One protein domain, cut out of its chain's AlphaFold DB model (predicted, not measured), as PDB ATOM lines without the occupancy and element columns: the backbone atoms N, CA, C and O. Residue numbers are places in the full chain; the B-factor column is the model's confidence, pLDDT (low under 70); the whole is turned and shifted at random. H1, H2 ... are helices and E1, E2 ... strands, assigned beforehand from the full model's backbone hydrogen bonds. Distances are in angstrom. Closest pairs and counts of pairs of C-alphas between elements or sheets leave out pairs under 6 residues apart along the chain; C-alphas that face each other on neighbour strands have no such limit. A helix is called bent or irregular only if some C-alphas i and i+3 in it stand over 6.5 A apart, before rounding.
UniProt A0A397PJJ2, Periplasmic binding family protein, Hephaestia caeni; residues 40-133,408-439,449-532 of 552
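This is residues 40 to 133, 408 to 439 and 449 to 532 of the 552 residues of the protein "Periplasmic binding family protein" of Hephaestia caeni (UniProt A0A397PJJ2). A strongly twisted sheet of five strands forms the core, with helices over both faces: H1 and H5 on one, H2 and H4 on the other. The sheet curls round H1, H3 packs on H2, H8 lies side by side with H5, and short H7 packs on H1. The printed part has 210 residues, with nine named helices and five named strands in the order E1 H1 E2 H2 E3 H3 E4 H4 E5 H5 H6 H7 H8 H9. The sheet, E2 E1 E3 E5 E4, is mixed, and the class is mixed, helices and strands. The whole is compact, with a radius of gyration of the C-alphas of 16.4 A and spans of 48 by 44 by 36 A.

E1, residues 40 to 43, begins at C-alpha 40 (284.703, 270.414, 263.584). H1, residues 45 to 61, is 25.1 A long and irregular, with C-alphas 46 and 49 8.0 A apart. E2 is residues 67 to 71, H2 74 to 83, E3 97 to 100 and H3 106 to 115. E4, residues 123 to 133, is 26.5 A long and bends by 62 degrees at residue 130. H4, residues 429 to 439, is 18.2 A long and irregular, with C-alphas 433 and 436 7.2 A apart. E5, residues 449 to 455, is 19.0 A long. H5 is residues 463 to 474, H6 479 to 482, H7 488 to 491, H8 499 to 510 and H9 522 to 525, ending at C-alpha 525 (278.139, 246.409, 274.075).

E2 and E1 are parallel, with N 41 and O 68 2.8 A apart; E1 and E3 are parallel, with N 99 and O 42 3.1 A apart. E5 is antiparallel to E3, N 451 and O 100 2.8 A, and to E4, N 452 and O 126 2.8 A, these four pairs being within hydrogen-bond range. E1, H1, E2 form a strand-helix-strand unit, parallel neighbour strands with a helix between; E2, H2, E3 and E3, H3, E4 are split units, with another strand between; these crossovers are right-handed. The helices make three layers with the sheet: H1 and H5 are on one face, H2 and H4 on the other, at heights over the sheet of 7.3 A for H2 and 9.7 A for H4. H3 touches H2, C-alphas of Tyr 112 and Arg 82 4.5 A apart. H5 and H8 touch at a shallow tilt of 12 degrees, opposite ways, C-alphas of Val 474 and Gln 502 4.2 A apart; H8 only grazes the sheet and only just touches H9, with 3 pairs of C-alphas within 8 A. H7 touches H1, Leu 488 to Glu 54 7.5 A between C-alphas, and touches H6 only at the corner. Every O i to N i+4 pair is within hydrogen-bond range in H2, H3 and H8; H1 has 10 of 13, H5 7 of 8, and H4 1 of 7, beside 5 of 8 O i to N i+3 pairs; H6, H7 and H9 are too short for such a pair.

The two C-alphas farthest apart, of Pro 89 and Gly 519, are 50.0 A apart. Residues 134 to 407 and 440 to 448 are not printed, leaving gaps of 26.3 A and 13.7 A between C-alphas. The links H2 to E3 and H8 to H9 are long. Mean pLDDT of the printed part is 90.3; residues 86 to 93, 120 and 476 to 477 are under 70.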
ATOM      1  N   ASN A  40     283.954 270.173 264.807       88.06
ATOM      2  CA  ASN A  40     284.703 270.414 263.584       88.06
ATOM      3  C   ASN A  40     284.877 269.081 262.851       88.06
ATOM      4  O   ASN A  40     285.378 268.097 263.405       88.06
ATOM      5  N   GLY A  41     284.450 269.040 261.596       91.31
ATOM      6  CA  GLY A  41     284.572 267.859 260.763       91.31
ATOM      7  C   GLY A  41     285.102 268.163 259.382       91.31
ATOM      8  O   GLY A  41     285.124 269.306 258.931       91.31
ATOM      9  N   ALA A  42     285.545 267.115 258.701       93.94
ATOM     10  CA  ALA A  42     286.095 267.223 257.360       93.94
ATOM     11  C   ALA A  42     285.713 266.022 256.491       93.94
ATOM     12  O   ALA A  42     285.291 264.981 256.993       93.94
ATOM     13  N   GLY A  43     285.902 266.135 255.181       96.00
ATOM     14  CA  GLY A  43     285.863 264.985 254.285       96.00
ATOM     15  C   GLY A  43     285.027 265.193 253.042       96.00
ATOM     16  O   GLY A  43     285.197 266.177 252.328       96.00
ATOM     17  N   ALA A  44     284.185 264.215 252.733       97.75
ATOM     18  CA  ALA A  44     283.416 264.119 251.504       97.75
ATOM     19  C   ALA A  44     282.832 265.443 250.980       97.75
ATOM     20  O   ALA A  44     281.926 266.042 251.551       97.75
ATOM     21  N   THR A  45     283.277 265.845 249.796       97.50
ATOM     22  CA  THR A  45     282.682 266.977 249.073       97.50
ATOM     23  C   THR A  45     281.384 266.591 248.353       97.50
ATOM     24  O   THR A  45     280.719 267.438 247.777       97.50
ATOM     25  N   ALA A  46     281.022 265.303 248.341       96.25
ATOM     26  CA  ALA A  46     279.848 264.761 247.651       96.25
ATOM     27  C   ALA A  46     278.515 265.050 248.348       96.25
ATOM     28  O   ALA A  46     277.473 264.810 247.755       96.25
ATOM     29  N   VAL A  47     278.585 265.472 249.608       95.38
ATOM     30  CA  VAL A  47     277.446 265.794 250.470       95.38
ATOM     31  C   VAL A  47     277.629 267.166 251.114       95.38
ATOM     32  O   VAL A  47     277.024 267.453 252.138       95.38
ATOM     33  N   GLN A  48     278.533 267.998 250.584       95.12
ATOM     34  CA  GLN A  48     278.883 269.258 251.241       95.12
ATOM     35  C   GLN A  48     277.669 270.185 251.352       95.12
ATOM     36  O   GLN A  48     277.476 270.784 252.404       95.12
ATOM     37  N   GLU A  49     276.846 270.244 250.299       94.69
ATOM     38  CA  GLU A  49     275.714 271.163 250.228       94.69
ATOM     39  C   GLU A  49     274.636 270.713 251.210       94.69
ATOM     40  O   GLU A  49     274.256 271.472 252.095       94.69
ATOM     41  N   ILE A  50     274.251 269.431 251.173       94.06
ATOM     42  CA  ILE A  50     273.276 268.893 252.133       94.06
ATOM     43  C   ILE A  50     273.763 268.986 253.588       94.06
ATOM     44  O   ILE A  50     272.957 269.224 254.482       94.06
ATOM     45  N   VAL A  51     275.063 268.823 253.855       94.88
ATOM     46  CA  VAL A  51     275.618 268.944 255.215       94.88
ATOM     47  C   VAL A  51     275.545 270.387 255.718       94.88
ATOM     48  O   VAL A  51     275.258 270.598 256.900       94.88
ATOM     49  N   TRP A  52     275.790 271.378 254.857       94.31
ATOM     50  CA  TRP A  52     275.640 272.791 255.213       94.31
ATOM     51  C   TRP A  52     274.172 273.190 255.366       94.31
ATOM     52  O   TRP A  52     273.827 273.786 256.386       94.31
ATOM     53  N   ASP A  53     273.306 272.785 254.437       92.56
ATOM     54  CA  ASP A  53     271.868 273.056 254.517       92.56
ATOM     55  C   ASP A  53     271.255 272.424 255.786       92.56
ATOM     56  O   ASP A  53     270.446 273.042 256.479       92.56
ATOM     57  N   GLU A  54     271.667 271.197 256.138       92.38
ATOM     58  CA  GLU A  54     271.230 270.513 257.360       92.38
ATOM     59  C   GLU A  54     271.707 271.253 258.614       92.38
ATOM     60  O   GLU A  54     270.925 271.446 259.547       92.38
ATOM     61  N   ARG A  55     272.975 271.686 258.648       92.38
ATOM     62  CA  ARG A  55     273.507 272.488 259.760       92.38
ATOM     63  C   ARG A  55     272.651 273.735 259.961       92.38
ATOM     64  O   ARG A  55     272.231 274.001 261.086       92.38
ATOM     65  N   ASP A  56     272.383 274.470 258.890       90.94
ATOM     66  CA  ASP A  56     271.633 275.723 258.952       90.94
ATOM     67  C   ASP A  56     270.184 275.477 259.412       90.94
ATOM     68  O   ASP A  56     269.667 276.210 260.260       90.94
ATOM     69  N   ALA A  57     269.558 274.385 258.956       89.19
ATOM     70  CA  ALA A  57     268.239 273.962 259.422       89.19
ATOM     71  C   ALA A  57     268.215 273.610 260.922       89.19
ATOM     72  O   ALA A  57     267.262 273.973 261.622       89.19
ATOM     73  N   ILE A  58     269.257 272.942 261.432       89.88
ATOM     74  CA  ILE A  58     269.375 272.613 262.859       89.88
ATOM     75  C   ILE A  58     269.548 273.887 263.687       89.88
ATOM     76  O   ILE A  58     268.822 274.038 264.668       89.88
ATOM     77  N   VAL A  59     270.434 274.811 263.291       90.19
ATOM     78  CA  VAL A  59     270.692 276.074 264.018       90.19
ATOM     79  C   VAL A  59     269.411 276.892 264.207       90.19
ATOM     80  O   VAL A  59     269.217 277.502 265.258       90.19
ATOM     81  N   ILE A  60     268.500 276.872 263.228       86.25
ATOM     82  CA  ILE A  60     267.191 277.535 263.341       86.25
ATOM     83  C   ILE A  60     266.353 276.939 264.486       86.25
ATOM     84  O   ILE A  60     265.648 277.674 265.175       86.25
ATOM     85  N   SER A  61     266.402 275.618 264.687       84.50
ATOM     86  CA  SER A  61     265.649 274.932 265.751       84.50
ATOM     87  C   SER A  61     266.383 274.820 267.089       84.50
ATOM     88  O   SER A  61     265.730 274.746 268.128       84.50
ATOM     89  N   ASP A  62     267.711 274.807 267.074       87.44
ATOM     90  CA  ASP A  62     268.576 274.742 268.247       87.44
ATOM     91  C   ASP A  62     269.737 275.734 268.072       87.44
ATOM     92  O   ASP A  62     270.784 275.381 267.526       87.44
ATOM     93  N   PRO A  63     269.585 276.981 268.554       86.38
ATOM     94  CA  PRO A  63     270.625 278.005 268.447       86.38
ATOM     95  C   PRO A  63     271.933 277.664 269.177       86.38
ATOM     96  O   PRO A  63     272.938 278.344 268.974       86.38
ATOM     97  N   ASN A  64     271.937 276.641 270.040       85.38
ATOM     98  CA  ASN A  64     273.143 276.182 270.731       85.38
ATOM     99  C   ASN A  64     273.927 275.149 269.916       85.38
ATOM    100  O   ASN A  64     275.056 274.814 270.286       85.38
ATOM    101  N   PHE A  65     273.356 274.641 268.823       88.88
ATOM    102  CA  PHE A  65     274.053 273.737 267.929       88.88
ATOM    103  C   PHE A  65     275.207 274.465 267.235       88.88
ATOM    104  O   PHE A  65     275.023 275.473 266.554       88.88
ATOM    105  N   GLN A  66     276.417 273.935 267.397       84.19
ATOM    106  CA  GLN A  66     277.614 274.482 266.774       84.19
ATOM    107  C   GLN A  66     278.390 273.378 266.068       84.19
ATOM    108  O   GLN A  66     278.845 272.409 266.685       84.19
ATOM    109  N   ALA A  67     278.599 273.579 264.772       88.62
ATOM    110  CA  ALA A  67     279.210 272.613 263.885       88.62
ATOM    111  C   ALA A  67     279.855 273.290 262.668       88.62
ATOM    112  O   ALA A  67     279.245 274.161 262.054       88.62
ATOM    113  N   GLU A  68     281.049 272.852 262.278       89.38
ATOM    114  CA  GLU A  68     281.729 273.262 261.050       89.38
ATOM    115  C   GLU A  68     282.161 272.066 260.237       89.38
ATOM    116  O   GLU A  68     282.695 271.099 260.776       89.38
ATOM    117  N   TYR A  69     282.029 272.196 258.922       92.38
ATOM    118  CA  TYR A  69     282.399 271.155 257.985       92.38
ATOM    119  C   TYR A  69     283.329 271.682 256.895       92.38
ATOM    120  O   TYR A  69     282.961 272.597 256.155       92.38
ATOM    121  N   LEU A  70     284.517 271.081 256.778       93.19
ATOM    122  CA  LEU A  70     285.485 271.375 255.726       93.19
ATOM    123  C   LEU A  70     285.435 270.301 254.622       93.19
ATOM    124  O   LEU A  70     285.882 269.169 254.840       93.19
ATOM    125  N   PRO A  71     284.951 270.633 253.415       94.19
ATOM    126  CA  PRO A  71     284.884 269.687 252.308       94.19
ATOM    127  C   PRO A  71     286.280 269.463 251.705       94.19
ATOM    128  O   PRO A  71     286.706 270.158 250.788       94.19
ATOM    129  N   THR A  72     287.003 268.467 252.216       93.19
ATOM    130  CA  THR A  72     288.363 268.120 251.779       93.19
ATOM    131  C   THR A  72     288.415 266.931 250.826       93.19
ATOM    132  O   THR A  72     289.451 266.685 250.236       93.19
ATOM    133  N   GLY A  73     287.334 266.185 250.616       95.06
ATOM    134  CA  GLY A  73     287.349 264.877 249.954       95.06
ATOM    135  C   GLY A  73     287.483 263.723 250.954       95.06
ATOM    136  O   GLY A  73     288.088 263.846 252.017       95.06
ATOM    137  N   SER A  74     286.871 262.586 250.627       97.12
ATOM    138  CA  SER A  74     286.624 261.479 251.562       97.12
ATOM    139  C   SER A  74     287.920 260.853 252.101       97.12
ATOM    140  O   SER A  74     288.017 260.560 253.293       97.12
ATOM    141  N   GLY A  75     288.954 260.716 251.262       94.62
ATOM    142  CA  GLY A  75     290.256 260.190 251.679       94.62
ATOM    143  C   GLY A  75     290.977 261.093 252.684       94.62
ATOM    144  O   GLY A  75     291.469 260.602 253.703       94.62
ATOM    145  N   ALA A  76     290.985 262.407 252.436       92.56
ATOM    146  CA  ALA A  76     291.560 263.393 253.349       92.56
ATOM    147  C   ALA A  76     290.776 263.458 254.669       92.56
ATOM    148  O   ALA A  76     291.376 263.372 255.735       92.56
ATOM    149  N   GLY A  77     289.438 263.496 254.620       93.88
ATOM    150  CA  GLY A  77     288.598 263.489 255.826       93.88
ATOM    151  C   GLY A  77     288.818 262.266 256.713       93.88
ATOM    152  O   GLY A  77     288.998 262.405 257.923       93.88
ATOM    153  N   ARG A  78     288.896 261.067 256.116       95.00
ATOM    154  CA  ARG A  78     289.251 259.837 256.846       95.00
ATOM    155  C   ARG A  78     290.621 259.920 257.494       95.00
ATOM    156  O   ARG A  78     290.797 259.398 258.594       95.00
ATOM    157  N   GLN A  79     291.593 260.522 256.809       92.62
ATOM    158  CA  GLN A  79     292.936 260.711 257.350       92.62
ATOM    159  C   GLN A  79     292.916 261.648 258.544       92.62
ATOM    160  O   GLN A  79     293.501 261.319 259.575       92.62
ATOM    161  N   SER A  80     292.192 262.759 258.441       89.88
ATOM    162  CA  SER A  80     292.094 263.718 259.532       89.88
ATOM    163  C   SER A  80     291.374 263.150 260.747       89.88
ATOM    164  O   SER A  80     291.836 263.346 261.866       89.88
ATOM    165  N   TRP A  81     290.296 262.392 260.536       91.81
ATOM    166  CA  TRP A  81     289.544 261.740 261.610       91.81
ATOM    167  C   TRP A  81     290.368 260.681 262.354       91.81
ATOM    168  O   TRP A  81     290.411 260.689 263.582       91.81
ATOM    169  N   ARG A  82     291.079 259.795 261.641       91.50
ATOM    170  CA  ARG A  82     291.854 258.715 262.287       91.50
ATOM    171  C   ARG A  82     293.179 259.160 262.899       91.50
ATOM    172  O   ARG A  82     293.768 258.400 263.654       91.50
ATOM    173  N   ASN A  83     293.662 260.349 262.552       85.69
ATOM    174  CA  ASN A  83     294.891 260.915 263.108       85.69
ATOM    175  C   ASN A  83     294.618 262.105 264.038       85.69
ATOM    176  O   ASN A  83     295.560 262.683 264.568       85.69
ATOM    177  N   VAL A  84     293.350 262.499 264.203       75.56
ATOM    178  CA  VAL A  84     292.927 263.684 264.965       75.56
ATOM    179  C   VAL A  84     293.692 264.954 264.542       75.56
ATOM    180  O   VAL A  84     294.015 265.813 265.357       75.56
ATOM    181  N   THR A  85     294.021 265.080 263.253       72.50
ATOM    182  CA  THR A  85     294.885 266.175 262.782       72.50
ATOM    183  C   THR A  85     294.108 267.480 262.641       72.50
ATOM    184  O   THR A  85     292.959 267.440 262.187       72.50
ATOM    185  N   PRO A  86     294.759 268.632 262.872       68.62
ATOM    186  CA  PRO A  86     294.248 269.939 262.476       68.62
ATOM    187  C   PRO A  86     293.801 269.997 261.011       68.62
ATOM    188  O   PRO A  86     294.403 269.357 260.144       68.62
ATOM    189  N   GLN A  87     292.757 270.779 260.726       68.75
ATOM    190  CA  GLN A  87     292.265 271.058 259.372       68.75
ATOM    191  C   GLN A  87     291.811 272.520 259.246       68.75
ATOM    192  O   GLN A  87     291.317 273.104 260.203       68.75
ATOM    193  N   GLY A  88     291.920 273.087 258.042       61.25
ATOM    194  CA  GLY A  88     291.391 274.417 257.714       61.25
ATOM    195  C   GLY A  88     292.306 275.609 258.059       61.25
ATOM    196  O   GLY A  88     293.372 275.433 258.645       61.25
ATOM    197  N   PRO A  89     291.915 276.835 257.644       53.84
ATOM    198  CA  PRO A  89     292.691 278.069 257.838       53.84
ATOM    199  C   PRO A  89     292.525 278.704 259.231       53.84
ATOM    200  O   PRO A  89     293.290 279.590 259.604       53.84
ATOM    201  N   VAL A  90     291.518 278.274 259.994       55.06
ATOM    202  CA  VAL A  90     291.326 278.600 261.416       55.06
ATOM    203  C   VAL A  90     291.959 277.484 262.249       55.06
ATOM    204  O   VAL A  90     292.008 276.356 261.765       55.06
ATOM    205  N   PRO A  91     292.432 277.737 263.482       60.75
ATOM    206  CA  PRO A  91     293.142 276.729 264.259       60.75
ATOM    207  C   PRO A  91     292.156 275.690 264.817       60.75
ATOM    208  O   PRO A  91     291.853 275.676 266.008       60.75
ATOM    209  N   TRP A  92     291.619 274.816 263.960       66.81
ATOM    210  CA  TRP A  92     290.986 273.585 264.414       66.81
ATOM    211  C   TRP A  92     292.108 272.698 264.918       66.81
ATOM    212  O   TRP A  92     292.965 272.277 264.150       66.81
ATOM    213  N   ASN A  93     292.135 272.430 266.214       62.41
ATOM    214  CA  ASN A  93     293.149 271.556 266.789       62.41
ATOM    215  C   ASN A  93     292.906 270.079 266.433       62.41
ATOM    216  O   ASN A  93     293.865 269.317 266.382       62.41
ATOM    217  N   THR A  94     291.649 269.684 266.193       76.06
ATOM    218  CA  THR A  94     291.225 268.287 266.042       76.06
ATOM    219  C   THR A  94     289.959 268.164 265.183       76.06
ATOM    220  O   THR A  94     289.073 269.016 265.255       76.06
ATOM    221  N   VAL A  95     289.862 267.094 264.387       85.44
ATOM    222  CA  VAL A  95     288.644 266.686 263.661       85.44
ATOM    223  C   VAL A  95     287.872 265.679 264.518       85.44
ATOM    224  O   VAL A  95     288.431 264.642 264.870       85.44
ATOM    225  N   GLN A  96     286.610 265.970 264.860       87.94
ATOM    226  CA  GLN A  96     285.772 265.121 265.734       87.94
ATOM    227  C   GLN A  96     284.742 264.265 264.980       87.94
ATOM    228  O   GLN A  96     284.087 263.399 265.568       87.94
ATOM    229  N   TYR A  97     284.562 264.525 263.690       92.75
ATOM    230  CA  TYR A  97     283.782 263.679 262.798       92.75
ATOM    231  C   TYR A  97     284.268 263.844 261.361       92.75
ATOM    232  O   TYR A  97     284.877 264.852 261.006       92.75
ATOM    233  N   ALA A  98     283.980 262.870 260.510       96.00
ATOM    234  CA  ALA A  98     284.228 263.006 259.083       96.00
ATOM    235  C   ALA A  98     283.099 262.411 258.253       96.00
ATOM    236  O   ALA A  98     282.351 261.565 258.735       96.00
ATOM    237  N   PHE A  99     282.998 262.837 256.998       97.75
ATOM    238  CA  PHE A  99     282.144 262.177 256.015       97.75
ATOM    239  C   PHE A  99     282.980 261.454 254.966       97.75
ATOM    240  O   PHE A  99     284.011 261.962 254.510       97.75
ATOM    241  N   SER A 100     282.534 260.264 254.572       97.81
ATOM    242  CA  SER A 100     283.183 259.475 253.530       97.81
ATOM    243  C   SER A 100     282.209 258.535 252.836       97.81
ATOM    244  O   SER A 100     281.541 257.737 253.478       97.81
ATOM    245  N   GLU A 101     282.183 258.548 251.509       96.25
ATOM    246  CA  GLU A 101     281.471 257.545 250.708       96.25
ATOM    247  C   GLU A 101     282.361 256.337 250.379       96.25
ATOM    248  O   GLU A 101     281.866 255.281 249.982       96.25
ATOM    249  N   SER A 102     283.680 256.493 250.550       94.31
ATOM    250  CA  SER A 102     284.619 255.379 250.480       94.31
ATOM    251  C   SER A 102     284.610 254.643 251.822       94.31
ATOM    252  O   SER A 102     284.778 255.292 252.861       94.31
ATOM    253  N   PRO A 103     284.492 253.306 251.829       90.88
ATOM    254  CA  PRO A 103     284.602 252.516 253.047       90.88
ATOM    255  C   PRO A 103     285.947 252.740 253.733       90.88
ATOM    256  O   PRO A 103     286.987 252.752 253.061       90.88
ATOM    257  N   THR A 104     285.934 252.868 255.061       94.94
ATOM    258  CA  THR A 104     287.160 252.763 255.865       94.94
ATOM    259  C   THR A 104     287.742 251.361 255.703       94.94
ATOM    260  O   THR A 104     287.006 250.380 255.718       94.94
ATOM    261  N   SER A 105     289.052 251.248 255.511       94.44
ATOM    262  CA  SER A 105     289.733 249.955 255.378       94.44
ATOM    263  C   SER A 105     290.168 249.399 256.736       94.44
ATOM    264  O   SER A 105     290.321 250.139 257.708       94.44
ATOM    265  N   ALA A 106     290.441 248.092 256.804       95.88
ATOM    266  CA  ALA A 106     290.958 247.468 258.023       95.88
ATOM    267  C   ALA A 106     292.278 248.100 258.497       95.88
ATOM    268  O   ALA A 106     292.463 248.318 259.691       95.88
ATOM    269  N   SER A 107     293.172 248.467 257.572       94.88
ATOM    270  CA  SER A 107     294.426 249.147 257.917       94.88
ATOM    271  C   SER A 107     294.194 250.545 258.494       94.88
ATOM    272  O   SER A 107     294.907 250.950 259.410       94.88
ATOM    273  N   GLU A 108     293.183 251.275 258.025       95.38
ATOM    274  CA  GLU A 108     292.814 252.569 258.607       95.38
ATOM    275  C   GLU A 108     292.160 252.432 259.981       95.38
ATOM    276  O   GLU A 108     292.397 253.290 260.826       95.38
ATOM    277  N   ILE A 109     291.401 251.361 260.243       95.62
ATOM    278  CA  ILE A 109     290.906 251.065 261.598       95.62
ATOM    279  C   ILE A 109     292.068 250.723 262.535       95.62
ATOM    280  O   ILE A 109     292.101 251.205 263.665       95.62
ATOM    281  N   THR A 110     293.067 249.969 262.070       94.88
ATOM    282  CA  THR A 110     294.294 249.733 262.845       94.88
ATOM    283  C   THR A 110     295.014 251.046 263.167       94.88
ATOM    284  O   THR A 110     295.400 251.260 264.314       94.88
ATOM    285  N   GLN A 111     295.144 251.952 262.192       93.69
ATOM    286  CA  GLN A 111     295.720 253.287 262.413       93.69
ATOM    287  C   GLN A 111     294.888 254.113 263.398       93.69
ATOM    288  O   GLN A 111     295.451 254.708 264.311       93.69
ATOM    289  N   TYR A 112     293.560 254.107 263.263       93.06
ATOM    290  CA  TYR A 112     292.663 254.764 264.211       93.06
ATOM    291  C   TYR A 112     292.883 254.231 265.632       93.06
ATOM    292  O   TYR A 112     293.021 255.005 266.573       93.06
ATOM    293  N   ASN A 113     292.937 252.911 265.815       90.88
ATOM    294  CA  ASN A 113     293.099 252.316 267.141       90.88
ATOM    295  C   ASN A 113     294.457 252.675 267.762       90.88
ATOM    296  O   ASN A 113     294.527 252.897 268.969       90.88
ATOM    297  N   ALA A 114     295.507 252.788 266.946       90.31
ATOM    298  CA  ALA A 114     296.823 253.232 267.397       90.31
ATOM    299  C   ALA A 114     296.842 254.722 267.782       90.31
ATOM    300  O   ALA A 114     297.362 255.074 268.837       90.31
ATOM    301  N   ASN A 115     296.252 255.585 266.950       86.38
ATOM    302  CA  ASN A 115     296.377 257.040 267.079       86.38
ATOM    303  C   ASN A 115     295.295 257.672 267.962       86.38
ATOM    304  O   ASN A 115     295.534 258.693 268.590       86.38
ATOM    305  N   VAL A 116     294.098 257.090 267.993       83.31
ATOM    306  CA  VAL A 116     292.910 257.617 268.685       83.31
ATOM    307  C   VAL A 116     292.445 256.665 269.785       83.31
ATOM    308  O   VAL A 116     292.027 257.101 270.858       83.31
ATOM    309  N   GLY A 117     292.544 255.355 269.546       76.06
ATOM    310  CA  GLY A 117     292.123 254.323 270.498       76.06
ATOM    311  C   GLY A 117     292.881 254.356 271.826       76.06
ATOM    312  O   GLY A 117     292.299 254.044 272.863       76.06
ATOM    313  N   ALA A 118     294.130 254.838 271.829       72.56
ATOM    314  CA  ALA A 118     294.912 255.080 273.044       72.56
ATOM    315  C   ALA A 118     294.222 256.038 274.039       72.56
ATOM    316  O   ALA A 118     294.477 255.969 275.239       72.56
ATOM    317  N   TYR A 119     293.301 256.884 273.563       70.00
ATOM    318  CA  TYR A 119     292.499 257.793 274.386       70.00
ATOM    319  C   TYR A 119     291.145 257.198 274.797       70.00
ATOM    320  O   TYR A 119     290.247 257.939 275.187       70.00
ATOM    321  N   GLY A 120     290.958 255.879 274.674       69.38
ATOM    322  CA  GLY A 120     289.721 255.184 275.048       69.38
ATOM    323  C   GLY A 120     288.559 255.373 274.067       69.38
ATOM    324  O   GLY A 120     287.427 254.994 274.374       69.38
ATOM    325  N   LEU A 121     288.812 255.951 272.887       82.25
ATOM    326  CA  LEU A 121     287.800 256.136 271.851       82.25
ATOM    327  C   LEU A 121     287.677 254.899 270.970       82.25
ATOM    328  O   LEU A 121     288.671 254.387 270.462       82.25
ATOM    329  N   ARG A 122     286.444 254.486 270.679       88.62
ATOM    330  CA  ARG A 122     286.169 253.480 269.648       88.62
ATOM    331  C   ARG A 122     285.595 254.149 268.401       88.62
ATOM    332  O   ARG A 122     284.833 255.110 268.542       88.62
ATOM    333  N   PRO A 123     285.983 253.690 267.202       94.19
ATOM    334  CA  PRO A 123     285.478 254.254 265.963       94.19
ATOM    335  C   PRO A 123     284.015 253.859 265.761       94.19
ATOM    336  O   PRO A 123     283.624 252.718 266.007       94.19
ATOM    337  N   ILE A 124     283.222 254.793 265.255       95.94
ATOM    338  CA  ILE A 124     281.877 254.546 264.740       95.94
ATOM    339  C   ILE A 124     281.903 254.914 263.256       95.94
ATOM    340  O   ILE A 124     282.391 255.978 262.885       95.94
ATOM    341  N   GLN A 125     281.371 254.043 262.406       96.69
ATOM    342  CA  GLN A 125     281.150 254.314 260.988       96.69
ATOM    343  C   GLN A 125     279.722 253.893 260.680       96.69
ATOM    344  O   GLN A 125     279.379 252.729 260.865       96.69
ATOM    345  N   VAL A 126     278.891 254.834 260.246       96.31
ATOM    346  CA  VAL A 126     277.479 254.575 259.945       96.31
ATOM    347  C   VAL A 126     277.063 255.314 258.689       96.31
ATOM    348  O   VAL A 126     277.501 256.450 258.498       96.31
ATOM    349  N   PRO A 127     276.195 254.744 257.841       95.75
ATOM    350  CA  PRO A 127     275.620 255.519 256.762       95.75
ATOM    351  C   PRO A 127     274.731 256.598 257.374       95.75
ATOM    352  O   PRO A 127     274.006 256.343 258.335       95.75
ATOM    353  N   LYS A 128     274.800 257.803 256.816       94.12
ATOM    354  CA  LYS A 128     273.896 258.908 257.152       94.12
ATOM    355  C   LYS A 128     272.971 259.221 255.982       94.12
ATOM    356  O   LYS A 128     271.774 259.392 256.169       94.12
ATOM    357  N   PHE A 129     273.531 259.214 254.775       94.75
ATOM    358  CA  PHE A 129     272.831 259.552 253.543       94.75
ATOM    359  C   PHE A 129     272.913 258.419 252.530       94.75
ATOM    360  O   PHE A 129     273.963 257.785 252.390       94.75
ATOM    361  N   VAL A 130     271.845 258.222 251.760       95.94
ATOM    362  CA  VAL A 130     271.882 257.422 250.532       95.94
ATOM    363  C   VAL A 130     272.157 258.364 249.366       95.94
ATOM    364  O   VAL A 130     271.351 259.235 249.050       95.94
ATOM    365  N   LEU A 131     273.316 258.212 248.733       96.12
ATOM    366  CA  LEU A 131     273.846 259.181 247.781       96.12
ATOM    367  C   LEU A 131     273.768 258.638 246.348       96.12
ATOM    368  O   LEU A 131     274.539 257.737 246.000       96.12
ATOM    369  N   PRO A 132     272.891 259.180 245.487       97.25
ATOM    370  CA  PRO A 132     272.995 258.967 244.054       97.25
ATOM    371  C   PRO A 132     274.112 259.850 243.470       97.25
ATOM    372  O   PRO A 132     274.215 261.039 243.770       97.25
ATOM    373  N   VAL A 133     274.947 259.268 242.611       98.25
ATOM    374  CA  VAL A 133     275.988 259.983 241.862       98.25
ATOM    375  C   VAL A 133     275.453 260.304 240.471       98.25
ATOM    376  O   VAL A 133     275.398 259.452 239.581       98.25
ATOM    377  N   SER A 408     263.289 244.124 258.475       93.12
ATOM    378  CA  SER A 408     262.047 244.887 258.349       93.12
ATOM    379  C   SER A 408     261.940 245.996 259.390       93.12
ATOM    380  O   SER A 408     261.520 247.109 259.081       93.12
ATOM    381  N   THR A 409     262.371 245.712 260.617       95.06
ATOM    382  CA  THR A 409     262.179 246.599 261.763       95.06
ATOM    383  C   THR A 409     263.450 247.305 262.203       95.06
ATOM    384  O   THR A 409     263.345 248.331 262.868       95.06
ATOM    385  N   GLY A 410     264.637 246.776 261.888       95.75
ATOM    386  CA  GLY A 410     265.910 247.288 262.405       95.75
ATOM    387  C   GLY A 410     266.213 246.920 263.857       95.75
ATOM    388  O   GLY A 410     267.211 247.390 264.409       95.75
ATOM    389  N   ALA A 411     265.349 246.119 264.491       97.25
ATOM    390  CA  ALA A 411     265.553 245.645 265.856       97.25
ATOM    391  C   ALA A 411     266.855 244.851 265.953       97.25
ATOM    392  O   ALA A 411     267.189 244.109 265.025       97.25
ATOM    393  N   PHE A 412     267.569 244.984 267.069       97.94
ATOM    394  CA  PHE A 412     268.732 244.156 267.355       97.94
ATOM    395  C   PHE A 412     268.342 242.676 267.355       97.94
ATOM    396  O   PHE A 412     267.496 242.241 268.133       97.94
ATOM    397  N   ALA A 413     268.942 241.912 266.446       95.56
ATOM    398  CA  ALA A 413     268.611 240.514 266.194       95.56
ATOM    399  C   ALA A 413     269.856 239.766 265.703       95.56
ATOM    400  O   ALA A 413     270.822 240.384 265.274       95.56
ATOM    401  N   ASN A 414     269.846 238.434 265.746       91.50
ATOM    402  CA  ASN A 414     270.931 237.603 265.210       91.50
ATOM    403  C   ASN A 414     272.320 237.930 265.797       91.50
ATOM    404  O   ASN A 414     273.324 237.873 265.085       91.50
ATOM    405  N   PHE A 415     272.402 238.281 267.086       95.06
ATOM    406  CA  PHE A 415     273.692 238.580 267.710       95.06
ATOM    407  C   PHE A 415     274.605 237.353 267.615       95.06
ATOM    408  O   PHE A 415     274.171 236.237 267.929       95.06
ATOM    409  N   GLY A 416     275.824 237.550 267.104       92.44
ATOM    410  CA  GLY A 416     276.793 236.476 266.850       92.44
ATOM    411  C   GLY A 416     276.370 235.442 265.794       92.44
ATOM    412  O   GLY A 416     277.059 234.444 265.605       92.44
ATOM    413  N   THR A 417     275.238 235.654 265.119       93.81
ATOM    414  CA  THR A 417     274.625 234.702 264.175       93.81
ATOM    415  C   THR A 417     274.183 235.370 262.872       93.81
ATOM    416  O   THR A 417     273.481 234.751 262.073       93.81
ATOM    417  N   ASP A 418     274.593 236.622 262.621       92.62
ATOM    418  CA  ASP A 418     274.331 237.297 261.350       92.62
ATOM    419  C   ASP A 418     274.901 236.446 260.199       92.62
ATOM    420  O   ASP A 418     276.106 236.173 260.176       92.62
ATOM    421  N   PRO A 419     274.074 236.027 259.223       90.38
ATOM    422  CA  PRO A 419     274.499 235.118 258.157       90.38
ATOM    423  C   PRO A 419     275.585 235.710 257.251       90.38
ATOM    424  O   PRO A 419     276.212 234.987 256.479       90.38
ATOM    425  N   ARG A 420     275.816 237.025 257.329       93.25
ATOM    426  CA  ARG A 420     276.862 237.732 256.581       93.25
ATOM    427  C   ARG A 420     278.174 237.835 257.363       93.25
ATOM    428  O   ARG A 420     279.126 238.414 256.848       93.25
ATOM    429  N   GLY A 421     278.214 237.347 258.606       93.94
ATOM    430  CA  GLY A 421     279.329 237.558 259.533       93.94
ATOM    431  C   GLY A 421     279.485 239.018 259.975       93.94
ATOM    432  O   GLY A 421     280.563 239.411 260.407       93.94
ATOM    433  N   ALA A 422     278.436 239.832 259.827       95.81
ATOM    434  CA  ALA A 422     278.445 241.244 260.189       95.81
ATOM    435  C   ALA A 422     278.112 241.429 261.677       95.81
ATOM    436  O   ALA A 422     277.216 240.765 262.193       95.81
ATOM    437  N   SER A 423     278.780 242.365 262.352       96.75
ATOM    438  CA  SER A 423     278.510 242.698 263.758       96.75
ATOM    439  C   SER A 423     278.310 244.195 263.953       96.75
ATOM    440  O   SER A 423     279.027 245.000 263.359       96.75
ATOM    441  N   ARG A 424     277.381 244.602 264.829       96.50
ATOM    442  CA  ARG A 424     277.213 246.023 265.182       96.50
ATOM    443  C   ARG A 424     278.439 246.599 265.889       96.50
ATOM    444  O   ARG A 424     278.655 247.807 265.800       96.50
ATOM    445  N   ALA A 425     279.227 245.757 266.562       95.56
ATOM    446  CA  ALA A 425     280.447 246.157 267.259       95.56
ATOM    447  C   ALA A 425     281.644 246.384 266.319       95.56
ATOM    448  O   ALA A 425     282.621 247.013 266.723       95.56
ATOM    449  N   ASP A 426     281.574 245.892 265.079       96.38
ATOM    450  CA  ASP A 426     282.601 246.117 264.068       96.38
ATOM    451  C   ASP A 426     282.222 247.322 263.182       96.38
ATOM    452  O   ASP A 426     281.246 247.255 262.430       96.38
ATOM    453  N   PRO A 427     282.989 248.428 263.199       96.19
ATOM    454  CA  PRO A 427     282.703 249.598 262.365       96.19
ATOM    455  C   PRO A 427     282.732 249.285 260.860       96.19
ATOM    456  O   PRO A 427     282.095 249.993 260.077       96.19
ATOM    457  N   LEU A 428     283.459 248.252 260.417       96.69
ATOM    458  CA  LEU A 428     283.522 247.883 258.999       96.69
ATOM    459  C   LEU A 428     282.239 247.196 258.531       96.69
ATOM    460  O   LEU A 428     281.811 247.384 257.391       96.69
ATOM    461  N   SER A 429     281.578 246.452 259.412       97.38
ATOM    462  CA  SER A 429     280.325 245.763 259.108       97.38
ATOM    463  C   SER A 429     279.225 246.721 258.639       97.38
ATOM    464  O   SER A 429     278.505 246.397 257.698       97.38
ATOM    465  N   TRP A 430     279.138 247.929 259.205       97.12
ATOM    466  CA  TRP A 430     278.126 248.939 258.849       97.12
ATOM    467  C   TRP A 430     278.205 249.439 257.403       97.12
ATOM    468  O   TRP A 430     277.185 249.838 256.843       97.12
ATOM    469  N   VAL A 431     279.384 249.375 256.777       94.62
ATOM    470  CA  VAL A 431     279.570 249.727 255.362       94.62
ATOM    471  C   VAL A 431     279.650 248.489 254.466       94.62
ATOM    472  O   VAL A 431     279.123 248.503 253.355       94.62
ATOM    473  N   ASN A 432     280.237 247.387 254.940       94.06
ATOM    474  CA  ASN A 432     280.421 246.169 254.143       94.06
ATOM    475  C   ASN A 432     279.088 245.523 253.738       94.06
ATOM    476  O   ASN A 432     278.952 245.029 252.613       94.06
ATOM    477  N   VAL A 433     278.076 245.585 254.612       94.50
ATOM    478  CA  VAL A 433     276.726 245.090 254.284       94.50
ATOM    479  C   VAL A 433     276.050 245.889 253.163       94.50
ATOM    480  O   VAL A 433     275.119 245.385 252.540       94.50
ATOM    481  N   LEU A 434     276.532 247.102 252.857       93.75
ATOM    482  CA  LEU A 434     276.021 247.965 251.784       93.75
ATOM    483  C   LEU A 434     276.632 247.654 250.408       93.75
ATOM    484  O   LEU A 434     276.323 248.327 249.425       93.75
ATOM    485  N   SER A 435     277.488 246.637 250.297       85.38
ATOM    486  CA  SER A 435     278.089 246.218 249.019       85.38
ATOM    487  C   SER A 435     277.053 245.881 247.934       85.38
ATOM    488  O   SER A 435     277.325 246.068 246.749       85.38
ATOM    489  N   GLY A 436     275.840 245.470 248.321       81.12
ATOM    490  CA  GLY A 436     274.728 245.195 247.403       81.12
ATOM    491  C   GLY A 436     274.124 246.424 246.707       81.12
ATOM    492  O   GLY A 436     273.391 246.262 245.734       81.12
ATOM    493  N   LEU A 437     274.435 247.653 247.140       87.31
ATOM    494  CA  LEU A 437     273.863 248.866 246.533       87.31
ATOM    495  C   LEU A 437     274.201 248.998 245.042       87.31
ATOM    496  O   LEU A 437     273.366 249.426 244.249       87.31
ATOM    497  N   THR A 438     275.390 248.558 244.634       82.12
ATOM    498  CA  THR A 438     275.823 248.616 243.229       82.12
ATOM    499  C   THR A 438     275.236 247.537 242.335       82.12
ATOM    500  O   THR A 438     275.406 247.599 241.124       82.12
ATOM    501  N   SER A 439     274.548 246.546 242.895       81.25
ATOM    502  CA  SER A 439     273.801 245.543 242.130       81.25
ATOM    503  C   SER A 439     272.289 245.711 242.280       81.25
ATOM    504  O   SER A 439     271.534 244.844 241.833       81.25
ATOM    505  N   ALA A 449     276.305 255.133 249.694       95.88
ATOM    506  CA  ALA A 449     275.948 255.781 250.944       95.88
ATOM    507  C   ALA A 449     277.112 256.630 251.448       95.88
ATOM    508  O   ALA A 449     278.255 256.165 251.457       95.88
ATOM    509  N   SER A 450     276.816 257.846 251.897       96.62
ATOM    510  CA  SER A 450     277.787 258.670 252.613       96.62
ATOM    511  C   SER A 450     277.791 258.254 254.078       96.62
ATOM    512  O   SER A 450     276.749 258.265 254.744       96.62
ATOM    513  N   GLN A 451     278.956 257.826 254.555       96.56
ATOM    514  CA  GLN A 451     279.171 257.425 255.934       96.56
ATOM    515  C   GLN A 451     279.542 258.642 256.773       96.56
ATOM    516  O   GLN A 451     280.381 259.440 256.359       96.56
ATOM    517  N   MET A 452     278.975 258.734 257.970       96.94
ATOM    518  CA  MET A 452     279.486 259.580 259.037       96.94
ATOM    519  C   MET A 452     280.438 258.747 259.903       96.94
ATOM    520  O   MET A 452     280.101 257.648 260.353       96.94
ATOM    521  N   LEU A 453     281.638 259.273 260.105       97.25
ATOM    522  CA  LEU A 453     282.700 258.700 260.919       97.25
ATOM    523  C   LEU A 453     282.762 259.469 262.229       97.25
ATOM    524  O   LEU A 453     282.860 260.696 262.228       97.25
ATOM    525  N   LEU A 454     282.657 258.744 263.331       95.31
ATOM    526  CA  LEU A 454     282.371 259.263 264.663       95.31
ATOM    527  C   LEU A 454     283.211 258.526 265.715       95.31
ATOM    528  O   LEU A 454     283.957 257.592 265.407       95.31
ATOM    529  N   HIS A 455     283.070 258.942 266.969       92.62
ATOM    530  CA  HIS A 455     283.716 258.334 268.129       92.62
ATOM    531  C   HIS A 455     282.663 257.910 269.162       92.62
ATOM    532  O   HIS A 455     281.607 258.521 269.262       92.62
ATOM    533  N   THR A 456     282.935 256.904 269.993       91.75
ATOM    534  CA  THR A 456     282.007 256.538 271.087       91.75
ATOM    535  C   THR A 456     281.980 257.540 272.244       91.75
ATOM    536  O   THR A 456     281.057 257.511 273.052       91.75
ATOM    537  N   CYS A 457     282.985 258.408 272.366       88.94
ATOM    538  CA  CYS A 457     283.106 259.329 273.493       88.94
ATOM    539  C   CYS A 457     283.412 260.741 273.009       88.94
ATOM    540  O   CYS A 457     284.296 260.942 272.175       88.94
ATOM    541  N   TYR A 458     282.709 261.712 273.581       86.44
ATOM    542  CA  TYR A 458     282.875 263.131 273.284       86.44
ATOM    543  C   TYR A 458     283.016 263.932 274.573       86.44
ATOM    544  O   TYR A 458     282.566 263.511 275.643       86.44
ATOM    545  N   LYS A 459     283.614 265.123 274.482       83.12
ATOM    546  CA  LYS A 459     283.582 266.066 275.601       83.12
ATOM    547  C   LYS A 459     282.127 266.423 275.943       83.12
ATOM    548  O   LYS A 459     281.299 266.484 275.030       83.12
ATOM    549  N   PRO A 460     281.807 266.710 277.219       83.38
ATOM    550  CA  PRO A 460     280.442 267.037 277.633       83.38
ATOM    551  C   PRO A 460     279.783 268.170 276.834       83.38
ATOM    552  O   PRO A 460     278.583 268.121 276.601       83.38
ATOM    553  N   ASN A 461     280.553 269.160 276.374       82.50
ATOM    554  CA  ASN A 461     280.057 270.272 275.560       82.50
ATOM    555  C   ASN A 461     279.875 269.924 274.069       82.50
ATOM    556  O   ASN A 461     279.078 270.561 273.394       82.50
ATOM    557  N   ASN A 462     280.575 268.912 273.545       85.44
ATOM    558  CA  ASN A 462     280.423 268.461 272.157       85.44
ATOM    559  C   ASN A 462     279.341 267.381 272.000       85.44
ATOM    560  O   ASN A 462     278.745 267.254 270.928       85.44
ATOM    561  N   LEU A 463     279.093 266.592 273.053       88.25
ATOM    562  CA  LEU A 463     278.156 265.469 273.016       88.25
ATOM    563  C   LEU A 463     276.727 265.868 272.591       88.25
ATOM    564  O   LEU A 463     276.157 265.142 271.773       88.25
ATOM    565  N   PRO A 464     276.126 266.971 273.088       89.50
ATOM    566  CA  PRO A 464     274.798 267.383 272.647       89.50
ATOM    567  C   PRO A 464     274.763 267.631 271.140       89.50
ATOM    568  O   PRO A 464     273.956 267.016 270.449       89.50
ATOM    569  N   SER A 465     275.709 268.416 270.615       90.25
ATOM    570  CA  SER A 465     275.773 268.742 269.189       90.25
ATOM    571  C   SER A 465     275.900 267.493 268.319       90.25
ATOM    572  O   SER A 465     275.194 267.372 267.323       90.25
ATOM    573  N   ILE A 466     276.748 266.521 268.684       91.25
ATOM    574  CA  ILE A 466     276.967 265.358 267.804       91.25
ATOM    575  C   ILE A 466     275.778 264.400 267.839       91.25
ATOM    576  O   ILE A 466     275.408 263.826 266.812       91.25
ATOM    577  N   ARG A 467     275.132 264.274 269.007       91.69
ATOM    578  CA  ARG A 467     273.886 263.518 269.148       91.69
ATOM    579  C   ARG A 467     272.771 264.171 268.344       91.69
ATOM    580  O   ARG A 467     272.116 263.442 267.612       91.69
ATOM    581  N   THR A 468     272.597 265.494 268.437       90.56
ATOM    582  CA  THR A 468     271.621 266.256 267.639       90.56
ATOM    583  C   THR A 468     271.869 266.073 266.147       90.56
ATOM    584  O   THR A 468     270.943 265.777 265.399       90.56
ATOM    585  N   TRP A 469     273.123 266.168 265.701       90.75
ATOM    586  CA  TRP A 469     273.426 266.066 264.275       90.75
ATOM    587  C   TRP A 469     273.150 264.675 263.699       90.75
ATOM    588  O   TRP A 469     272.577 264.541 262.617       90.75
ATOM    589  N   LEU A 470     273.539 263.614 264.411       92.12
ATOM    590  CA  LEU A 470     273.228 262.260 263.962       92.12
ATOM    591  C   LEU A 470     271.720 261.981 264.074       92.12
ATOM    592  O   LEU A 470     271.126 261.434 263.142       92.12
ATOM    593  N   SER A 471     271.082 262.385 265.182       89.81
ATOM    594  CA  SER A 471     269.657 262.134 265.439       89.81
ATOM    595  C   SER A 471     268.727 262.860 264.472       89.81
ATOM    596  O   SER A 471     267.621 262.372 264.247       89.81
ATOM    597  N   TYR A 472     269.175 263.946 263.843       85.88
ATOM    598  CA  TYR A 472     268.390 264.661 262.839       85.88
ATOM    599  C   TYR A 472     267.968 263.764 261.658       85.88
ATOM    600  O   TYR A 472     266.910 263.961 261.069       85.88
ATOM    601  N   ASN A 473     268.763 262.727 261.354       79.62
ATOM    602  CA  ASN A 473     268.495 261.783 260.262       79.62
ATOM    603  C   ASN A 473     267.942 260.433 260.727       79.62
ATOM    604  O   ASN A 473     267.163 259.805 260.016       79.62
ATOM    605  N   VAL A 474     268.398 259.946 261.884       84.81
ATOM    606  CA  VAL A 474     268.139 258.563 262.340       84.81
ATOM    607  C   VAL A 474     267.354 258.486 263.651       84.81
ATOM    608  O   VAL A 474     267.018 257.400 264.113       84.81
ATOM    609  N   GLY A 475     267.103 259.632 264.281       76.31
ATOM    610  CA  GLY A 475     266.445 259.771 265.572       76.31
ATOM    611  C   GLY A 475     264.931 259.883 265.447       76.31
ATOM    612  O   GLY A 475     264.239 258.882 265.292       76.31
ATOM    613  N   ILE A 476     264.436 261.116 265.560       66.12
ATOM    614  CA  ILE A 476     263.034 261.489 265.346       66.12
ATOM    615  C   ILE A 476     263.055 262.426 264.139       66.12
ATOM    616  O   ILE A 476     263.303 263.620 264.314       66.12
ATOM    617  N   PRO A 477     262.929 261.888 262.919       66.50
ATOM    618  CA  PRO A 477     263.132 262.689 261.731       66.50
ATOM    619  C   PRO A 477     262.037 263.755 261.615       66.50
ATOM    620  O   PRO A 477     260.853 263.450 261.732       66.50
ATOM    621  N   ASP A 478     262.437 265.007 261.408       76.25
ATOM    622  CA  ASP A 478     261.525 266.132 261.192       76.25
ATOM    623  C   ASP A 478     260.963 266.072 259.760       76.25
ATOM    624  O   ASP A 478     261.693 265.764 258.809       76.25
ATOM    625  N   ASP A 479     259.682 266.391 259.573       83.00
ATOM    626  CA  ASP A 479     259.056 266.503 258.251       83.00
ATOM    627  C   ASP A 479     259.769 267.542 257.374       83.00
ATOM    628  O   ASP A 479     259.911 267.341 256.166       83.00
ATOM    629  N   ARG A 480     260.309 268.615 257.970       82.94
ATOM    630  CA  ARG A 480     261.137 269.613 257.264       82.94
ATOM    631  C   ARG A 480     262.362 268.992 256.592       82.94
ATOM    632  O   ARG A 480     262.897 269.556 255.641       82.94
ATOM    633  N   PHE A 481     262.799 267.832 257.065       83.38
ATOM    634  CA  PHE A 481     263.978 267.147 256.565       83.38
ATOM    635  C   PHE A 481     263.627 265.907 255.731       83.38
ATOM    636  O   PHE A 481     264.178 265.713 254.646       83.38
ATOM    637  N   THR A 482     262.685 265.090 256.208       83.00
ATOM    638  CA  THR A 482     262.384 263.768 255.633       83.00
ATOM    639  C   THR A 482     261.165 263.702 254.733       83.00
ATOM    640  O   THR A 482     260.991 262.681 254.061       83.00
ATOM    641  N   ASN A 483     260.341 264.755 254.672       89.62
ATOM    642  CA  ASN A 483     259.188 264.751 253.780       89.62
ATOM    643  C   ASN A 483     259.644 264.425 252.341       89.62
ATOM    644  O   ASN A 483     260.558 265.071 251.822       89.62
ATOM    645  N   PRO A 484     259.014 263.442 251.672       87.75
ATOM    646  CA  PRO A 484     259.505 262.890 250.409       87.75
ATOM    647  C   PRO A 484     259.412 263.856 249.220       87.75
ATOM    648  O   PRO A 484     259.845 263.513 248.121       87.75
ATOM    649  N   THR A 485     258.827 265.041 249.399       87.69
ATOM    650  CA  THR A 485     258.671 266.053 248.345       87.69
ATOM    651  C   THR A 485     259.223 267.408 248.767       87.69
ATOM    652  O   THR A 485     259.921 268.051 247.986       87.69
ATOM    653  N   THR A 486     258.924 267.849 249.989       91.62
ATOM    654  CA  THR A 486     259.304 269.181 250.484       91.62
ATOM    655  C   THR A 486     260.412 269.149 251.525       91.62
ATOM    656  O   THR A 486     260.889 270.209 251.912       91.62
ATOM    657  N   GLY A 487     260.794 267.966 252.006       92.19
ATOM    658  CA  GLY A 487     261.854 267.821 252.992       92.19
ATOM    659  C   GLY A 487     263.216 268.085 252.366       92.19
ATOM    660  O   GLY A 487     263.420 267.823 251.178       92.19
ATOM    661  N   LEU A 488     264.159 268.569 253.170       92.69
ATOM    662  CA  LEU A 488     265.501 268.920 252.711       92.69
ATOM    663  C   LEU A 488     266.189 267.786 251.928       92.69
ATOM    664  O   LEU A 488     266.789 268.036 250.888       92.69
ATOM    665  N   MET A 489     266.040 266.525 252.345       92.88
ATOM    666  CA  MET A 489     266.585 265.385 251.593       92.88
ATOM    667  C   MET A 489     265.983 265.254 250.189       92.88
ATOM    668  O   MET A 489     266.708 265.046 249.214       92.88
ATOM    669  N   ALA A 490     264.661 265.402 250.070       94.56
ATOM    670  CA  ALA A 490     263.977 265.355 248.785       94.56
ATOM    671  C   ALA A 490     264.377 266.529 247.889       94.56
ATOM    672  O   ALA A 490     264.581 266.339 246.688       94.56
ATOM    673  N   GLN A 491     264.516 267.720 248.472       95.25
ATOM    674  CA  GLN A 491     264.929 268.922 247.760       95.25
ATOM    675  C   GLN A 491     266.379 268.821 247.290       95.25
ATOM    676  O   GLN A 491     266.638 269.134 246.137       95.25
ATOM    677  N   SER A 492     267.290 268.286 248.102       95.62
ATOM    678  CA  SER A 492     268.711 268.126 247.758       95.62
ATOM    679  C   SER A 492     269.034 266.819 247.024       95.62
ATOM    680  O   SER A 492     270.201 266.497 246.830       95.62
ATOM    681  N   ASN A 493     268.025 266.056 246.587       97.06
ATOM    682  CA  ASN A 493     268.186 264.785 245.868       97.06
ATOM    683  C   ASN A 493     268.947 263.685 246.632       97.06
ATOM    684  O   ASN A 493     269.470 262.744 246.028       97.06
ATOM    685  N   ILE A 494     268.981 263.767 247.957       95.94
ATOM    686  CA  ILE A 494     269.658 262.806 248.826       95.94
ATOM    687  C   ILE A 494     268.626 261.845 249.404       95.94
ATOM    688  O   ILE A 494     267.583 262.259 249.897       95.94
ATOM    689  N   GLY A 495     268.879 260.542 249.318       94.19
ATOM    690  CA  GLY A 495     267.975 259.532 249.854       94.19
ATOM    691  C   GLY A 495     268.098 259.396 251.371       94.19
ATOM    692  O   GLY A 495     269.204 259.375 251.919       94.19
ATOM    693  N   ALA A 496     266.957 259.228 252.032       91.38
ATOM    694  CA  ALA A 496     266.898 258.839 253.434       91.38
ATOM    695  C   ALA A 496     267.310 257.374 253.610       91.38
ATOM    696  O   ALA A 496     267.041 256.535 252.740       91.38
ATOM    697  N   LEU A 497     267.882 257.051 254.771       92.38
ATOM    698  CA  LEU A 497     268.014 255.660 255.203       92.38
ATOM    699  C   LEU A 497     266.627 255.048 255.437       92.38
ATOM    700  O   LEU A 497     265.744 255.748 255.940       92.38
ATOM    701  N   PRO A 498     266.422 253.749 255.161       92.12
ATOM    702  CA  PRO A 498     265.199 253.062 255.558       92.12
ATOM    703  C   PRO A 498     264.975 253.125 257.073       92.12
ATOM    704  O   PRO A 498     265.934 253.141 257.846       92.12
ATOM    705  N   ALA A 499     263.714 253.073 257.510       92.12
ATOM    706  CA  ALA A 499     263.356 253.114 258.930       92.12
ATOM    707  C   ALA A 499     264.070 252.032 259.768       92.12
ATOM    708  O   ALA A 499     264.471 252.293 260.902       92.12
ATOM    709  N   SER A 500     264.307 250.843 259.199       94.81
ATOM    710  CA  SER A 500     265.081 249.783 259.857       94.81
ATOM    711  C   SER A 500     266.535 250.195 260.121       94.81
ATOM    712  O   SER A 500     267.069 249.941 261.199       94.81
ATOM    713  N   TRP A 501     267.174 250.907 259.195       95.88
ATOM    714  CA  TRP A 501     268.511 251.463 259.414       95.88
ATOM    715  C   TRP A 501     268.508 252.610 260.410       95.88
ATOM    716  O   TRP A 501     269.378 252.649 261.277       95.88
ATOM    717  N   GLN A 502     267.524 253.505 260.328       94.75
ATOM    718  CA  GLN A 502     267.387 254.603 261.286       94.75
ATOM    719  C   GLN A 502     267.285 254.056 262.718       94.75
ATOM    720  O   GLN A 502     268.077 254.438 263.582       94.75
ATOM    721  N   ARG A 503     266.410 253.065 262.953       95.44
ATOM    722  CA  ARG A 503     266.301 252.388 264.254       95.44
ATOM    723  C   ARG A 503     267.608 251.713 264.653       95.44
ATOM    724  O   ARG A 503     268.041 251.900 265.787       95.44
ATOM    725  N   ALA A 504     268.238 250.947 263.760       97.31
ATOM    726  CA  ALA A 504     269.472 250.235 264.083       97.31
ATOM    727  C   ALA A 504     270.588 251.201 264.515       97.31
ATOM    728  O   ALA A 504     271.237 250.968 265.537       97.31
ATOM    729  N   VAL A 505     270.774 252.311 263.793       97.19
ATOM    730  CA  VAL A 505     271.760 253.347 264.141       97.19
ATOM    731  C   VAL A 505     271.392 254.021 265.463       97.19
ATOM    732  O   VAL A 505     272.243 254.143 266.343       97.19
ATOM    733  N   ASN A 506     270.128 254.405 265.650       96.31
ATOM    734  CA  ASN A 506     269.665 255.051 266.877       96.31
ATOM    735  C   ASN A 506     269.874 254.161 268.111       96.31
ATOM    736  O   ASN A 506     270.525 254.571 269.075       96.31
ATOM    737  N   GLN A 507     269.389 252.921 268.059       97.06
ATOM    738  CA  GLN A 507     269.490 251.981 269.174       97.06
ATOM    739  C   GLN A 507     270.941 251.600 269.486       97.06
ATOM    740  O   GLN A 507     271.260 251.334 270.638       97.06
ATOM    741  N   THR A 508     271.831 251.600 268.490       97.50
ATOM    742  CA  THR A 508     273.242 251.245 268.707       97.50
ATOM    743  C   THR A 508     274.065 252.420 269.226       97.50
ATOM    744  O   THR A 508     274.868 252.246 270.141       97.50
ATOM    745  N   PHE A 509     273.889 253.610 268.643       96.75
ATOM    746  CA  PHE A 509     274.835 254.717 268.818       96.75
ATOM    747  C   PHE A 509     274.270 255.925 269.568       96.75
ATOM    748  O   PHE A 509     275.041 256.698 270.134       96.75
ATOM    749  N   LEU A 510     272.948 256.109 269.615       95.69
ATOM    750  CA  LEU A 510     272.316 257.240 270.312       95.69
ATOM    751  C   LEU A 510     271.698 256.837 271.651       95.69
ATOM    752  O   LEU A 510     271.592 257.668 272.558       95.69
ATOM    753  N   THR A 511     271.332 255.572 271.810       94.88
ATOM    754  CA  THR A 511     270.589 255.088 272.975       94.88
ATOM    755  C   THR A 511     271.392 254.035 273.728       94.88
ATOM    756  O   THR A 511     271.977 253.144 273.121       94.88
ATOM    757  N   ASN A 512     271.387 254.095 275.061       95.56
ATOM    758  CA  ASN A 512     271.799 252.953 275.879       95.56
ATOM    759  C   ASN A 512     270.671 251.909 275.849       95.56
ATOM    760  O   ASN A 512     269.794 251.894 276.711       95.56
ATOM    761  N   SER A 513     270.623 251.145 274.757       96.62
ATOM    762  CA  SER A 513     269.462 250.335 274.398       96.62
ATOM    763  C   SER A 513     269.285 249.110 275.290       96.62
ATOM    764  O   SER A 513     270.242 248.417 275.636       96.62
ATOM    765  N   THR A 514     268.030 248.812 275.612       97.75
ATOM    766  CA  THR A 514     267.617 247.607 276.339       97.75
ATOM    767  C   THR A 514     267.205 246.467 275.407       97.75
ATOM    768  O   THR A 514     266.741 245.439 275.894       97.75
ATOM    769  N   GLU A 515     267.357 246.617 274.084       97.75
ATOM    770  CA  GLU A 515     267.067 245.538 273.135       97.75
ATOM    771  C   GLU A 515     267.962 244.322 273.409       97.75
ATOM    772  O   GLU A 515     269.165 244.463 273.651       97.75
ATOM    773  N   VAL A 516     267.370 243.126 273.362       97.50
ATOM    774  CA  VAL A 516     268.045 241.857 273.657       97.50
ATOM    775  C   VAL A 516     267.954 240.927 272.457       97.50
ATOM    776  O   VAL A 516     266.881 240.739 271.888       97.50
ATOM    777  N   SER A 517     269.076 240.300 272.119       97.50
ATOM    778  CA  SER A 517     269.188 239.292 271.068       97.50
ATOM    779  C   SER A 517     270.121 238.187 271.545       97.50
ATOM    780  O   SER A 517     271.225 238.474 271.999       97.50
ATOM    781  N   ASN A 518     269.677 236.928 271.497       95.38
ATOM    782  CA  ASN A 518     270.451 235.768 271.967       95.38
ATOM    783  C   ASN A 518     271.054 235.951 273.380       95.38
ATOM    784  O   ASN A 518     272.192 235.574 273.636       95.38
ATOM    785  N   GLY A 519     270.297 236.570 274.294       95.12
ATOM    786  CA  GLY A 519     270.731 236.840 275.671       95.12
ATOM    787  C   GLY A 519     271.700 238.020 275.836       95.12
ATOM    788  O   GLY A 519     272.001 238.391 276.968       95.12
ATOM    789  N   GLN A 520     272.150 238.647 274.748       97.12
ATOM    790  CA  GLN A 520     272.973 239.852 274.776       97.12
ATOM    791  C   GLN A 520     272.092 241.102 274.727       97.12
ATOM    792  O   GLN A 520     271.311 241.277 273.792       97.12
ATOM    793  N   THR A 521     272.263 242.008 275.690       97.31
ATOM    794  CA  THR A 521     271.668 243.352 275.642       97.31
ATOM    795  C   THR A 521     272.542 244.282 274.802       97.31
ATOM    796  O   THR A 521     273.756 244.348 275.019       97.31
ATOM    797  N   LEU A 522     271.947 245.043 273.881       96.62
ATOM    798  CA  LEU A 522     272.677 245.954 272.992       96.62
ATOM    799  C   LEU A 522     273.459 247.029 273.765       96.62
ATOM    800  O   LEU A 522     274.636 247.256 273.488       96.62
ATOM    801  N   GLY A 523     272.848 247.644 274.781       94.12
ATOM    802  CA  GLY A 523     273.496 248.651 275.627       94.12
ATOM    803  C   GLY A 523     274.755 248.141 276.335       94.12
ATOM    804  O   GLY A 523     275.713 248.894 276.497       94.12
ATOM    805  N   ALA A 524     274.816 246.841 276.652       93.81
ATOM    806  CA  ALA A 524     275.983 246.221 277.281       93.81
ATOM    807  C   ALA A 524     277.197 246.092 276.337       93.81
ATOM    808  O   ALA A 524     278.311 245.878 276.809       93.81
ATOM    809  N   LEU A 525     277.021 246.283 275.022       93.00
ATOM    810  CA  LEU A 525     278.139 246.409 274.075       93.00
ATOM    811  C   LEU A 525     278.849 247.773 274.186       93.00
ATOM    812  O   LEU A 525     279.940 247.959 273.637       93.00
ATOM    813  N   ASN A 526     278.256 248.731 274.911       92.25
ATOM    814  CA  ASN A 526     278.808 250.064 275.143       92.25
ATOM    815  C   ASN A 526     279.149 250.804 273.836       92.25
ATOM    816  O   ASN A 526     280.188 251.446 273.740       92.25
ATOM    817  N   LEU A 527     278.319 250.680 272.798       93.94
ATOM    818  CA  LEU A 527     278.565 251.310 271.490       93.94
ATOM    819  C   LEU A 527     277.995 252.735 271.391       93.94
ATOM    820  O   LEU A 527     278.372 253.492 270.502       93.94
ATOM    821  N   TRP A 528     277.113 253.117 272.313       94.62
ATOM    822  CA  TRP A 528     276.425 254.403 272.305       94.62
ATOM    823  C   TRP A 528     277.354 255.579 272.635       94.62
ATOM    824  O   TRP A 528     278.302 255.448 273.406       94.62
ATOM    825  N   MET A 529     277.072 256.749 272.063       93.44
ATOM    826  CA  MET A 529     277.856 257.963 272.284       93.44
ATOM    827  C   MET A 529     277.612 258.543 273.676       93.44
ATOM    828  O   MET A 529     276.474 258.892 274.016       93.44
ATOM    829  N   ALA A 530     278.688 258.716 274.443       91.31
ATOM    830  CA  ALA A 530     278.639 259.206 275.816       91.31
ATOM    831  C   ALA A 530     279.602 260.362 276.089       91.31
ATOM    832  O   ALA A 530     280.528 260.640 275.323       91.31
ATOM    833  N   ALA A 531     279.383 261.022 277.227       88.00
ATOM    834  CA  ALA A 531     280.300 262.025 277.733       88.00
ATOM    835  C   ALA A 531     281.563 261.340 278.268       88.00
ATOM    836  O   ALA A 531     281.489 260.287 278.914       88.00
ATOM    837  N   GLY A 532     282.717 261.958 278.028       83.38
ATOM    838  CA  GLY A 532     283.974 261.560 278.650       83.38
ATOM    839  C   GLY A 532     283.856 261.487 280.176       83.38
ATOM    840  O   GLY A 532     283.245 262.360 280.794       83.38
TER     841      GLY A 532